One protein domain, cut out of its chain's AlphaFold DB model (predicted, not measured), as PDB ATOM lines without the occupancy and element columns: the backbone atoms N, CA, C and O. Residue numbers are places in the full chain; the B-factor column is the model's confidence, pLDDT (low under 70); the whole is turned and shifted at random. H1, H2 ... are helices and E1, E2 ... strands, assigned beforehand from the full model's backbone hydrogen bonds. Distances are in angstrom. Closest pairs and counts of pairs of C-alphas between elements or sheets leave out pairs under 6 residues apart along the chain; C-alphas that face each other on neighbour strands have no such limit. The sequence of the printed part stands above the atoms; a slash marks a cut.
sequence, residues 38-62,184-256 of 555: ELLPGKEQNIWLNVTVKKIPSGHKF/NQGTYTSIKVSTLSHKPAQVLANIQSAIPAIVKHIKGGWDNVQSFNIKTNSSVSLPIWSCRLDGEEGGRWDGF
ATOM      1  N   GLU A  38     249.091  63.385 330.332       86.62
ATOM      2  CA  GLU A  38     250.429  62.995 329.873       86.62
ATOM      3  C   GLU A  38     251.524  63.436 330.864       86.62
ATOM      4  O   GLU A  38     251.763  64.619 331.088       86.62
ATOM      5  N   LEU A  39     252.281  62.467 331.394       82.25
ATOM      6  CA  LEU A  39     253.407  62.694 332.320       82.25
ATOM      7  C   LEU A  39     254.625  63.404 331.692       82.25
ATOM      8  O   LEU A  39     255.609  63.675 332.382       82.25
ATOM      9  N   LEU A  40     254.608  63.654 330.383       79.50
ATOM     10  CA  LEU A  40     255.686  64.308 329.648       79.50
ATOM     11  C   LEU A  40     255.165  65.622 329.058       79.50
ATOM     12  O   LEU A  40     254.106  65.613 328.437       79.50
ATOM     13  N   PRO A  41     255.911  66.739 329.156       68.31
ATOM     14  CA  PRO A  41     255.525  67.967 328.479       68.31
ATOM     15  C   PRO A  41     255.509  67.730 326.963       68.31
ATOM     16  O   PRO A  41     256.548  67.489 326.337       68.31
ATOM     17  N   GLY A  42     254.311  67.787 326.378       67.12
ATOM     18  CA  GLY A  42     254.108  67.662 324.940       67.12
ATOM     19  C   GLY A  42     254.927  68.696 324.159       67.12
ATOM     20  O   GLY A  42     255.223  69.789 324.641       67.12
ATOM     21  N   LYS A  43     255.306  68.357 322.920       72.25
ATOM     22  CA  LYS A  43     256.069  69.273 322.052       72.25
ATOM     23  C   LYS A  43     255.306  70.584 321.871       72.25
ATOM     24  O   LYS A  43     254.139  70.546 321.478       72.25
ATOM     25  N   GLU A  44     255.994  71.711 322.064       77.75
ATOM     26  CA  GLU A  44     255.424  73.049 321.883       77.75
ATOM     27  C   GLU A  44     254.628  73.152 320.576       77.75
ATOM     28  O   GLU A  44     255.092  72.773 319.489       77.75
ATOM     29  N   GLN A  45     253.403  73.663 320.682       84.75
ATOM     30  CA  GLN A  45     252.538  73.780 319.523       84.75
ATOM     31  C   GLN A  45     252.899  74.995 318.675       84.75
ATOM     32  O   GLN A  45     253.165  76.091 319.167       84.75
ATOM     33  N   ASN A  46     252.894  74.775 317.362       89.25
ATOM     34  CA  ASN A  46     253.167  75.802 316.371       89.25
ATOM     35  C   ASN A  46     251.843  76.333 315.831       89.25
ATOM     36  O   ASN A  46     250.933  75.552 315.547       89.25
ATOM     37  N   ILE A  47     251.769  77.645 315.638       91.19
ATOM     38  CA  ILE A  47     250.660  78.313 314.967       91.19
ATOM     39  C   ILE A  47     251.035  78.464 313.490       91.19
ATOM     40  O   ILE A  47     252.098  78.990 313.140       91.19
ATOM     41  N   TRP A  48     250.156  77.968 312.624       92.00
ATOM     42  CA  TRP A  48     250.292  77.933 311.176       92.00
ATOM     43  C   TRP A  48     249.273  78.870 310.529       92.00
ATOM     44  O   TRP A  48     248.066  78.715 310.732       92.00
ATOM     45  N   LEU A  49     249.750  79.785 309.688       92.38
ATOM     46  CA  LEU A  49     248.925  80.459 308.695       92.38
ATOM     47  C   LEU A  49     248.892  79.583 307.443       92.38
ATOM     48  O   LEU A  49     249.930  79.252 306.871       92.38
ATOM     49  N   ASN A  50     247.699  79.183 307.027       92.44
ATOM     50  CA  ASN A  50     247.486  78.454 305.786       92.44
ATOM     51  C   ASN A  50     246.956  79.417 304.732       92.44
ATOM     52  O   ASN A  50     246.119  80.272 305.025       92.44
ATOM     53  N   VAL A  51     247.454  79.240 303.519       91.38
ATOM     54  CA  VAL A  51     247.170  80.067 302.356       91.38
ATOM     55  C   VAL A  51     246.627  79.141 301.283       91.38
ATOM     56  O   VAL A  51     247.307  78.189 300.892       91.38
ATOM     57  N   THR A  52     245.409  79.416 300.831       90.94
ATOM     58  CA  THR A  52     244.806  78.746 299.681       90.94
ATOM     59  C   THR A  52     244.908  79.687 298.487       90.94
ATOM     60  O   THR A  52     244.478  80.835 298.597       90.94
ATOM     61  N   VAL A  53     245.461  79.224 297.367       88.88
ATOM     62  CA  VAL A  53     245.512  79.954 296.088       88.88
ATOM     63  C   VAL A  53     244.532  79.370 295.068       88.88
ATOM     64  O   VAL A  53     244.115  78.221 295.216       88.88
ATOM     65  N   LYS A  54     244.150  80.156 294.054       86.31
ATOM     66  CA  LYS A  54     243.232  79.750 292.975       86.31
ATOM     67  C   LYS A  54     243.977  78.927 291.910       86.31
ATOM     68  O   LYS A  54     243.756  77.727 291.787       86.31
ATOM     69  N   LYS A  55     244.918  79.558 291.202       83.88
ATOM     70  CA  LYS A  55     245.781  78.987 290.157       83.88
ATOM     71  C   LYS A  55     247.084  78.445 290.763       83.88
ATOM     72  O   LYS A  55     247.807  79.155 291.473       83.88
ATOM     73  N   ILE A  56     247.403  77.180 290.482       83.69
ATOM     74  CA  ILE A  56     248.590  76.487 291.019       83.69
ATOM     75  C   ILE A  56     249.874  77.088 290.406       83.69
ATOM     76  O   ILE A  56     249.955  77.262 289.190       83.69
ATOM     77  N   PRO A  57     250.915  77.408 291.200       74.31
ATOM     78  CA  PRO A  57     252.141  77.996 290.668       74.31
ATOM     79  C   PRO A  57     252.968  76.962 289.887       74.31
ATOM     80  O   PRO A  57     253.617  76.101 290.481       74.31
ATOM     81  N   SER A  58     253.015  77.103 288.559       66.62
ATOM     82  CA  SER A  58     253.791  76.216 287.681       66.62
ATOM     83  C   SER A  58     255.283  76.130 288.063       66.62
ATOM     84  O   SER A  58     255.971  77.155 288.192       66.62
ATOM     85  N   GLY A  59     255.774  74.892 288.221       69.56
ATOM     86  CA  GLY A  59     257.179  74.532 288.453       69.56
ATOM     87  C   GLY A  59     257.526  74.155 289.903       69.56
ATOM     88  O   GLY A  59     257.303  74.923 290.841       69.56
ATOM     89  N   HIS A  60     258.162  72.989 290.088       68.06
ATOM     90  CA  HIS A  60     258.516  72.451 291.407       68.06
ATOM     91  C   HIS A  60     259.755  73.136 292.025       68.06
ATOM     92  O   HIS A  60     260.904  72.720 291.835       68.06
ATOM     93  N   LYS A  61     259.537  74.169 292.845       73.38
ATOM     94  CA  LYS A  61     260.612  74.894 293.544       73.38
ATOM     95  C   LYS A  61     261.054  74.189 294.834       73.38
ATOM     96  O   LYS A  61     260.449  74.353 295.883       73.38
ATOM     97  N   PHE A  62     262.201  73.507 294.797       69.69
ATOM     98  CA  PHE A  62     262.835  72.894 295.983       69.69
ATOM     99  C   PHE A  62     263.400  73.887 297.023       69.69
ATOM    100  O   PHE A  62     263.924  73.449 298.046       69.69
ATOM    101  N   ASN A 184     254.381  74.043 297.488       80.56
ATOM    102  CA  ASN A 184     254.032  72.745 296.905       80.56
ATOM    103  C   ASN A 184     253.404  72.917 295.507       80.56
ATOM    104  O   ASN A 184     253.193  74.029 295.031       80.56
ATOM    105  N   GLN A 185     253.119  71.808 294.820       81.62
ATOM    106  CA  GLN A 185     252.368  71.795 293.552       81.62
ATOM    107  C   GLN A 185     250.859  71.647 293.807       81.62
ATOM    108  O   GLN A 185     250.184  70.855 293.166       81.62
ATOM    109  N   GLY A 186     250.339  72.361 294.807       84.38
ATOM    110  CA  GLY A 186     248.929  72.324 295.181       84.38
ATOM    111  C   GLY A 186     248.431  73.703 295.590       84.38
ATOM    112  O   GLY A 186     249.218  74.604 295.871       84.38
ATOM    113  N   THR A 187     247.113  73.860 295.649       87.75
ATOM    114  CA  THR A 187     246.456  75.120 296.028       87.75
ATOM    115  C   THR A 187     246.665  75.494 297.498       87.75
ATOM    116  O   THR A 187     246.578  76.666 297.844       87.75
ATOM    117  N   TYR A 188     246.967  74.533 298.377       88.44
ATOM    118  CA  TYR A 188     247.073  74.738 299.826       88.44
ATOM    119  C   TYR A 188     248.523  74.700 300.328       88.44
ATOM    120  O   TYR A 188     249.147  73.636 300.373       88.44
ATOM    121  N   THR A 189     249.042  75.839 300.794       89.81
ATOM    122  CA  THR A 189     250.342  75.944 301.485       89.81
ATOM    123  C   THR A 189     250.151  76.296 302.968       89.81
ATOM    124  O   THR A 189     249.257  77.052 303.335       89.81
ATOM    125  N   SER A 190     250.999  75.756 303.851       90.88
ATOM    126  CA  SER A 190     250.910  75.931 305.311       90.88
ATOM    127  C   SER A 190     252.242  76.431 305.881       90.88
ATOM    128  O   SER A 190     253.262  75.752 305.763       90.88
ATOM    129  N   ILE A 191     252.226  77.621 306.489       90.94
ATOM    130  CA  ILE A 191     253.398  78.415 306.893       90.94
ATOM    131  C   ILE A 191     253.378  78.585 308.417       90.94
ATOM    132  O   ILE A 191     252.370  79.018 308.971       90.94
ATOM    133  N   LYS A 192     254.470  78.270 309.124       90.19
ATOM    134  CA  LYS A 192     254.574  78.531 310.576       90.19
ATOM    135  C   LYS A 192     254.732  80.044 310.806       90.19
ATOM    136  O   LYS A 192     255.558  80.656 310.140       90.19
ATOM    137  N   VAL A 193     253.994  80.656 311.735       89.31
ATOM    138  CA  VAL A 193     254.056  82.120 311.988       89.31
ATOM    139  C   VAL A 193     254.408  82.464 313.437       89.31
ATOM    140  O   VAL A 193     255.122  83.438 313.684       89.31
ATOM    141  N   SER A 194     253.990  81.640 314.395       89.12
ATOM    142  CA  SER A 194     254.388  81.758 315.803       89.12
ATOM    143  C   SER A 194     254.464  80.393 316.495       89.12
ATOM    144  O   SER A 194     254.065  79.359 315.948       89.12
ATOM    145  N   THR A 195     255.020  80.390 317.701       88.00
ATOM    146  CA  THR A 195     254.944  79.285 318.665       88.00
ATOM    147  C   THR A 195     253.921  79.676 319.741       88.00
ATOM    148  O   THR A 195     253.719  80.870 319.965       88.00
ATOM    149  N   LEU A 196     253.269  78.717 320.410       85.75
ATOM    150  CA  LEU A 196     252.278  79.007 321.466       85.75
ATOM    151  C   LEU A 196     252.847  79.885 322.602       85.75
ATOM    152  O   LEU A 196     252.118  80.663 323.208       85.75
ATOM    153  N   SER A 197     254.158  79.802 322.825       86.38
ATOM    154  CA  SER A 197     254.949  80.565 323.796       86.38
ATOM    155  C   SER A 197     255.026  82.080 323.493       86.38
ATOM    156  O   SER A 197     255.526  82.844 324.316       86.38
ATOM    157  N   HIS A 198     254.547  82.544 322.327       87.25
ATOM    158  CA  HIS A 198     254.485  83.967 321.963       87.25
ATOM    159  C   HIS A 198     253.160  84.600 322.415       87.25
ATOM    160  O   HIS A 198     252.088  84.018 322.250       87.25
ATOM    161  N   LYS A 199     253.206  85.844 322.910       91.44
ATOM    162  CA  LYS A 199     252.003  86.597 323.311       91.44
ATOM    163  C   LYS A 199     251.107  86.882 322.094       91.44
ATOM    164  O   LYS A 199     251.646  87.160 321.021       91.44
ATOM    165  N   PRO A 200     249.767  86.936 322.232       90.81
ATOM    166  CA  PRO A 200     248.856  87.148 321.099       90.81
ATOM    167  C   PRO A 200     249.185  88.408 320.275       90.81
ATOM    168  O   PRO A 200     249.199  88.351 319.050       90.81
ATOM    169  N   ALA A 201     249.583  89.512 320.919       92.00
ATOM    170  CA  ALA A 201     250.037  90.724 320.226       92.00
ATOM    171  C   ALA A 201     251.283  90.506 319.331       92.00
ATOM    172  O   ALA A 201     251.359  91.058 318.236       92.00
ATOM    173  N   GLN A 202     252.229  89.660 319.752       91.44
ATOM    174  CA  GLN A 202     253.420  89.309 318.963       91.44
ATOM    175  C   GLN A 202     253.053  88.415 317.768       91.44
ATOM    176  O   GLN A 202     253.632  88.540 316.691       91.44
ATOM    177  N   VAL A 203     252.059  87.535 317.934       91.44
ATOM    178  CA  VAL A 203     251.509  86.737 316.827       91.44
ATOM    179  C   VAL A 203     250.872  87.646 315.772       91.44
ATOM    180  O   VAL A 203     251.108  87.446 314.584       91.44
ATOM    181  N   LEU A 204     250.133  88.680 316.189       91.12
ATOM    182  CA  LEU A 204     249.523  89.651 315.275       91.12
ATOM    183  C   LEU A 204     250.567  90.477 314.516       91.12
ATOM    184  O   LEU A 204     250.458  90.587 313.297       91.12
ATOM    185  N   ALA A 205     251.616  90.960 315.188       91.25
ATOM    186  CA  ALA A 205     252.740  91.638 314.535       91.25
ATOM    187  C   ALA A 205     253.439  90.735 313.496       91.25
ATOM    188  O   ALA A 205     253.729  91.162 312.376       91.25
ATOM    189  N   ASN A 206     253.630  89.448 313.812       92.19
ATOM    190  CA  ASN A 206     254.152  88.483 312.842       92.19
ATOM    191  C   ASN A 206     253.202  88.297 311.643       92.19
ATOM    192  O   ASN A 206     253.675  88.311 310.510       92.19
ATOM    193  N   ILE A 207     251.884  88.183 311.855       90.12
ATOM    194  CA  ILE A 207     250.884  88.068 310.773       90.12
ATOM    195  C   ILE A 207     250.880  89.322 309.878       90.12
ATOM    196  O   ILE A 207     250.917  89.181 308.655       90.12
ATOM    197  N   GLN A 208     250.919  90.524 310.469       89.62
ATOM    198  CA  GLN A 208     251.035  91.807 309.758       89.62
ATOM    199  C   GLN A 208     252.258  91.851 308.835       89.62
ATOM    200  O   GLN A 208     252.144  92.280 307.692       89.62
ATOM    201  N   SER A 209     253.420  91.376 309.302       89.44
ATOM    202  CA  SER A 209     254.633  91.299 308.472       89.44
ATOM    203  C   SER A 209     254.602  90.167 307.432       89.44
ATOM    204  O   SER A 209     255.136  90.321 306.333       89.44
ATOM    205  N   ALA A 210     253.956  89.040 307.748       90.25
ATOM    206  CA  ALA A 210     253.977  87.844 306.914       90.25
ATOM    207  C   ALA A 210     253.055  87.945 305.690       90.25
ATOM    208  O   ALA A 210     253.486  87.583 304.599       90.25
ATOM    209  N   ILE A 211     251.819  88.440 305.835       89.31
ATOM    210  CA  ILE A 211     250.836  88.516 304.732       89.31
ATOM    211  C   ILE A 211     251.381  89.259 303.491       89.31
ATOM    212  O   ILE A 211     251.453  88.632 302.432       89.31
ATOM    213  N   PRO A 212     251.849  90.521 303.571       88.25
ATOM    214  CA  PRO A 212     252.330  91.247 302.390       88.25
ATOM    215  C   PRO A 212     253.628  90.661 301.807       88.25
ATOM    216  O   PRO A 212     253.934  90.882 300.637       88.25
ATOM    217  N   ALA A 213     254.404  89.898 302.586       88.38
ATOM    218  CA  ALA A 213     255.559  89.153 302.083       88.38
ATOM    219  C   ALA A 213     255.150  87.850 301.367       88.38
ATOM    220  O   ALA A 213     255.745  87.498 300.351       88.38
ATOM    221  N   ILE A 214     254.114  87.157 301.853       87.75
ATOM    222  CA  ILE A 214     253.524  85.971 301.215       87.75
ATOM    223  C   ILE A 214     252.952  86.333 299.844       87.75
ATOM    224  O   ILE A 214     253.288  85.682 298.855       87.75
ATOM    225  N   VAL A 215     252.133  87.389 299.770       87.06
ATOM    226  CA  VAL A 215     251.463  87.817 298.530       87.06
ATOM    227  C   VAL A 215     252.484  88.157 297.437       87.06
ATOM    228  O   VAL A 215     252.361  87.681 296.311       87.06
ATOM    229  N   LYS A 216     253.576  88.855 297.781       88.00
ATOM    230  CA  LYS A 216     254.697  89.168 296.865       88.00
ATOM    231  C   LYS A 216     255.464  87.943 296.341       88.00
ATOM    232  O   LYS A 216     256.302  88.081 295.451       88.00
ATOM    233  N   HIS A 217     255.215  86.754 296.884       84.31
ATOM    234  CA  HIS A 217     255.836  85.499 296.454       84.31
ATOM    235  C   HIS A 217     254.861  84.518 295.779       84.31
ATOM    236  O   HIS A 217     255.286  83.449 295.322       84.31
ATOM    237  N   ILE A 218     253.582  84.883 295.664       84.19
ATOM    238  CA  ILE A 218     252.559  84.166 294.899       84.19
ATOM    239  C   ILE A 218     252.539  84.721 293.464       84.19
ATOM    240  O   ILE A 218     252.544  85.933 293.253       84.19
ATOM    241  N   LYS A 219     252.533  83.840 292.449       79.62
ATOM    242  CA  LYS A 219     252.295  84.261 291.054       79.62
ATOM    243  C   LYS A 219     250.851  84.766 290.960       79.62
ATOM    244  O   LYS A 219     249.963  84.038 291.392       79.62
ATOM    245  N   GLY A 220     250.613  85.960 290.419       76.62
ATOM    246  CA  GLY A 220     249.271  86.563 290.397       76.62
ATOM    247  C   GLY A 220     248.847  87.237 291.711       76.62
ATOM    248  O   GLY A 220     247.657  87.392 291.948       76.62
ATOM    249  N   GLY A 221     249.801  87.613 292.573       83.88
ATOM    250  CA  GLY A 221     249.584  88.602 293.636       83.88
ATOM    251  C   GLY A 221     248.412  88.307 294.576       83.88
ATOM    252  O   GLY A 221     248.314  87.210 295.128       83.88
ATOM    253  N   TRP A 222     247.567  89.322 294.799       84.31
ATOM    254  CA  TRP A 222     246.379  89.242 295.658       84.31
ATOM    255  C   TRP A 222     245.262  88.409 295.034       84.31
ATOM    256  O   TRP A 222     244.501  87.757 295.746       84.31
ATOM    257  N   ASP A 223     245.186  88.419 293.715       83.31
ATOM    258  CA  ASP A 223     244.024  87.976 292.951       83.31
ATOM    259  C   ASP A 223     244.079  86.459 292.745       83.31
ATOM    260  O   ASP A 223     243.054  85.795 292.649       83.31
ATOM    261  N   ASN A 224     245.269  85.864 292.867       87.25
ATOM    262  CA  ASN A 224     245.431  84.428 293.058       87.25
ATOM    263  C   ASN A 224     245.161  83.953 294.509       87.25
ATOM    264  O   ASN A 224     245.139  82.750 294.758       87.25
ATOM    265  N   VAL A 225     244.954  84.824 295.508       87.88
ATOM    266  CA  VAL A 225     244.668  84.363 296.885       87.88
ATOM    267  C   VAL A 225     243.179  84.047 297.047       87.88
ATOM    268  O   VAL A 225     242.316  84.885 296.820       87.88
ATOM    269  N   GLN A 226     242.867  82.830 297.496       87.75
ATOM    270  CA  GLN A 226     241.498  82.375 297.748       87.75
ATOM    271  C   GLN A 226     241.101  82.483 299.229       87.75
ATOM    272  O   GLN A 226     239.977  82.874 299.532       87.75
ATOM    273  N   SER A 227     241.979  82.119 300.170       89.50
ATOM    274  CA  SER A 227     241.704  82.285 301.610       89.50
ATOM    275  C   SER A 227     242.950  82.221 302.497       89.50
ATOM    276  O   SER A 227     243.910  81.500 302.212       89.50
ATOM    277  N   PHE A 228     242.889  82.935 303.624       92.19
ATOM    278  CA  PHE A 228     243.837  82.872 304.735       92.19
ATOM    279  C   PHE A 228     243.158  82.253 305.961       92.19
ATOM    280  O   PHE A 228     242.192  82.799 306.494       92.19
ATOM    281  N   ASN A 229     243.692  81.130 306.444       92.94
ATOM    282  CA  ASN A 229     243.121  80.360 307.554       92.94
ATOM    283  C   ASN A 229     244.200  80.060 308.600       92.94
ATOM    284  O   ASN A 229     245.217  79.459 308.259       92.94
ATOM    285  N   ILE A 230     243.994  80.411 309.868       92.56
ATOM    286  CA  ILE A 230     244.954  80.169 310.959       92.56
ATOM    287  C   ILE A 230     244.590  78.904 311.751       92.56
ATOM    288  O   ILE A 230     243.420  78.656 312.022       92.56
ATOM    289  N   LYS A 231     245.576  78.074 312.108       92.25
ATOM    290  CA  LYS A 231     245.389  76.848 312.914       92.25
ATOM    291  C   LYS A 231     246.619  76.542 313.765       92.25
ATOM    292  O   LYS A 231     247.691  77.077 313.494       92.25
ATOM    293  N   THR A 232     246.520  75.629 314.722       90.00
ATOM    294  CA  THR A 232     247.693  75.058 315.411       90.00
ATOM    295  C   THR A 232     248.112  73.721 314.789       90.00
ATOM    296  O   THR A 232     247.662  73.356 313.702       90.00
ATOM    297  N   ASN A 233     248.986  72.954 315.448       86.50
ATOM    298  CA  ASN A 233     249.238  71.567 315.042       86.50
ATOM    299  C   ASN A 233     247.974  70.686 315.160       86.50
ATOM    300  O   ASN A 233     247.940  69.618 314.553       86.50
ATOM    301  N   SER A 234     246.996  71.081 315.989       83.94
ATOM    302  CA  SER A 234     245.964  70.174 316.505       83.94
ATOM    303  C   SER A 234     244.572  70.795 316.728       83.94
ATOM    304  O   SER A 234     243.653  70.078 317.133       83.94
ATOM    305  N   SER A 235     244.402  72.098 316.475       87.06
ATOM    306  CA  SER A 235     243.112  72.801 316.486       87.06
ATOM    307  C   SER A 235     242.365  72.686 315.153       87.06
ATOM    308  O   SER A 235     242.946  72.384 314.108       87.06
ATOM    309  N   VAL A 236     241.085  73.069 315.168       88.75
ATOM    310  CA  VAL A 236     240.375  73.515 313.958       88.75
ATOM    311  C   VAL A 236     241.046  74.754 313.347       88.75
ATOM    312  O   VAL A 236     241.754  75.498 314.034       88.75
ATOM    313  N   SER A 237     240.832  74.983 312.050       90.06
ATOM    314  CA  SER A 237     241.294  76.186 311.353       90.06
ATOM    315  C   SER A 237     240.240  77.290 311.377       90.06
ATOM    316  O   SER A 237     239.115  77.063 310.939       90.06
ATOM    317  N   LEU A 238     240.621  78.485 311.824       92.44
ATOM    318  CA  LEU A 238     239.772  79.675 311.824       92.44
ATOM    319  C   LEU A 238     240.044  80.523 310.565       92.44
ATOM    320  O   LEU A 238     241.213  80.817 310.286       92.44
ATOM    321  N   PRO A 239     239.015  80.951 309.812       91.06
ATOM    322  CA  PRO A 239     239.197  81.866 308.692       91.06
ATOM    323  C   PRO A 239     239.530  83.281 309.190       91.06
ATOM    324  O   PRO A 239     238.835  83.854 310.033       91.06
ATOM    325  N   ILE A 240     240.607  83.846 308.644       89.94
ATOM    326  CA  ILE A 240     240.990  85.256 308.812       89.94
ATOM    327  C   ILE A 240     240.420  86.092 307.664       89.94
ATOM    328  O   ILE A 240     239.916  87.189 307.888       89.94
ATOM    329  N   TRP A 241     240.513  85.574 306.440       88.50
ATOM    330  CA  TRP A 241     240.040  86.231 305.228       88.50
ATOM    331  C   TRP A 241     239.683  85.188 304.175       88.50
ATOM    332  O   TRP A 241     240.392  84.190 304.023       88.50
ATOM    333  N   SER A 242     238.632  85.468 303.414       87.38
ATOM    334  CA  SER A 242     238.259  84.724 302.219       87.38
ATOM    335  C   SER A 242     238.056  85.704 301.074       87.38
ATOM    336  O   SER A 242     237.466  86.767 301.261       87.38
ATOM    337  N   CYS A 243     238.500  85.302 299.887       80.69
ATOM    338  CA  CYS A 243     238.022  85.843 298.627       80.69
ATOM    339  C   CYS A 243     236.489  85.756 298.592       80.69
ATOM    340  O   CYS A 243     235.907  84.795 299.112       80.69
ATOM    341  N   ARG A 244     235.839  86.745 297.976       75.31
ATOM    342  CA  ARG A 244     234.403  86.672 297.699       75.31
ATOM    343  C   ARG A 244     234.118  85.577 296.655       75.31
ATOM    344  O   ARG A 244     235.030  85.072 295.997       75.31
ATOM    345  N   LEU A 245     232.865  85.122 296.602       66.81
ATOM    346  CA  LEU A 245     232.419  83.998 295.759       66.81
ATOM    347  C   LEU A 245     231.846  84.453 294.403       66.81
ATOM    348  O   LEU A 245     231.392  83.621 293.625       66.81
ATOM    349  N   ASP A 246     231.887  85.755 294.149       64.31
ATOM    350  CA  ASP A 246     231.586  86.408 292.879       64.31
ATOM    351  C   ASP A 246     232.572  85.995 291.764       64.31
ATOM    352  O   ASP A 246     233.641  85.421 292.010       64.31
ATOM    353  N   GLY A 247     232.165  86.261 290.520       57.50
ATOM    354  CA  GLY A 247     232.983  86.132 289.307       57.50
ATOM    355  C   GLY A 247     233.510  87.471 288.778       57.50
ATOM    356  O   GLY A 247     234.025  87.516 287.669       57.50
ATOM    357  N   GLU A 248     233.348  88.556 289.542       57.53
ATOM    358  CA  GLU A 248     233.922  89.872 289.238       57.53
ATOM    359  C   GLU A 248     235.443  89.894 289.498       57.53
ATOM    360  O   GLU A 248     236.003  88.944 290.049       57.53
ATOM    361  N   GLU A 249     236.116  90.987 289.128       53.81
ATOM    362  CA  GLU A 249     237.571  91.165 289.249       53.81
ATOM    363  C   GLU A 249     238.086  90.863 290.675       53.81
ATOM    364  O   GLU A 249     237.685  91.471 291.673       53.81
ATOM    365  N   GLY A 250     238.983  89.880 290.792       57.91
ATOM    366  CA  GLY A 250     239.493  89.355 292.057       57.91
ATOM    367  C   GLY A 250     238.618  88.292 292.747       57.91
ATOM    368  O   GLY A 250     239.079  87.716 293.738       57.91
ATOM    369  N   GLY A 251     237.420  87.979 292.242       60.91
ATOM    370  CA  GLY A 251     236.462  86.979 292.754       60.91
ATOM    371  C   GLY A 251     236.901  85.517 292.570       60.91
ATOM    372  O   GLY A 251     237.893  85.227 291.901       60.91
ATOM    373  N   ARG A 252     236.231  84.539 293.203       64.38
ATOM    374  CA  ARG A 252     236.731  83.139 293.284       64.38
ATOM    375  C   ARG A 252     236.983  82.492 291.914       64.38
ATOM    376  O   ARG A 252     237.912  81.687 291.823       64.38
ATOM    377  N   TRP A 253     236.170  82.832 290.918       61.00
ATOM    378  CA  TRP A 253     236.205  82.282 289.557       61.00
ATOM    379  C   TRP A 253     236.868  83.214 288.529       61.00
ATOM    380  O   TRP A 253     236.899  82.894 287.347       61.00
ATOM    381  N   ASP A 254     237.425  84.339 288.979       58.16
ATOM    382  CA  ASP A 254     238.149  85.292 288.137       58.16
ATOM    383  C   ASP A 254     239.309  84.617 287.377       58.16
ATOM    384  O   ASP A 254     240.154  83.921 287.962       58.16
ATOM    385  N   GLY A 255     239.311  84.783 286.053       57.19
ATOM    386  CA  GLY A 255     240.210  84.094 285.132       57.19
ATOM    387  C   GLY A 255     240.045  82.567 285.095       57.19
ATOM    388  O   GLY A 255     241.026  81.877 284.819       57.19
ATOM    389  N   PHE A 256     238.868  82.026 285.416       46.81
ATOM    390  CA  PHE A 256     238.467  80.645 285.110       46.81
ATOM    391  C   PHE A 256     237.373  80.640 284.022       46.81
ATOM    392  O   PHE A 256     236.344  79.982 284.140       46.81
TER     393      PHE A 256
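What this domain is: This is residues 38 to 62 and 184 to 256 of the 555 residues of an uncharacterized protein of Laccaria amethystina LaAM-08-1 (UniProt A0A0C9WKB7). A twisted sheet of four antiparallel strands, ordered E2, E1, E3, E4, has helix H1 over one face, making two layers; residues 38 to 43 stick out. The printed part has 98 residues, with E1, E2, H1, E3, E4 in chain order, mixed class, 44 residues in named elements. It is only just loose, close to compact: radius of gyration of the C-alphas 15.4 A, spans 53 by 30 by 23 A.

Where its parts are: Find C-alpha 46 at (253.167, 75.802, 316.371), where E1, residues 46 to 53, begins its 22.1 A. Next come E2, 188 to 195, H1, 200 to 215, 22.7 A, E3, 225 to 231, and E4, 238 to 242, ending at (238.259, 84.724, 302.219).

How they stand to each other: Within hydrogen-bond range are N 51 and O 189 for E1 and E2, N 50 and O 229 for E1 and E3, and N 228 and O 241 for hairpin E3 and E4, each 2.8 A. H1 is on the sheet, height 8.5 A; its C-alpha 203 is 5.8 A from C-alpha 194 of E2, their closest. E2, H1, E3 form a split strand-helix-strand unit, E1 between its strands, crossover right-handed. In H1, 10 of 12 O i to N i+4 pairs are within range.

The domain as a whole: Across the cut, residues 63 to 183, C-alphas 62 and 184 are 8.9 A apart. Look for pLDDT under 70 at residues 41 to 42, 58 to 60, 62 and 245 to 256.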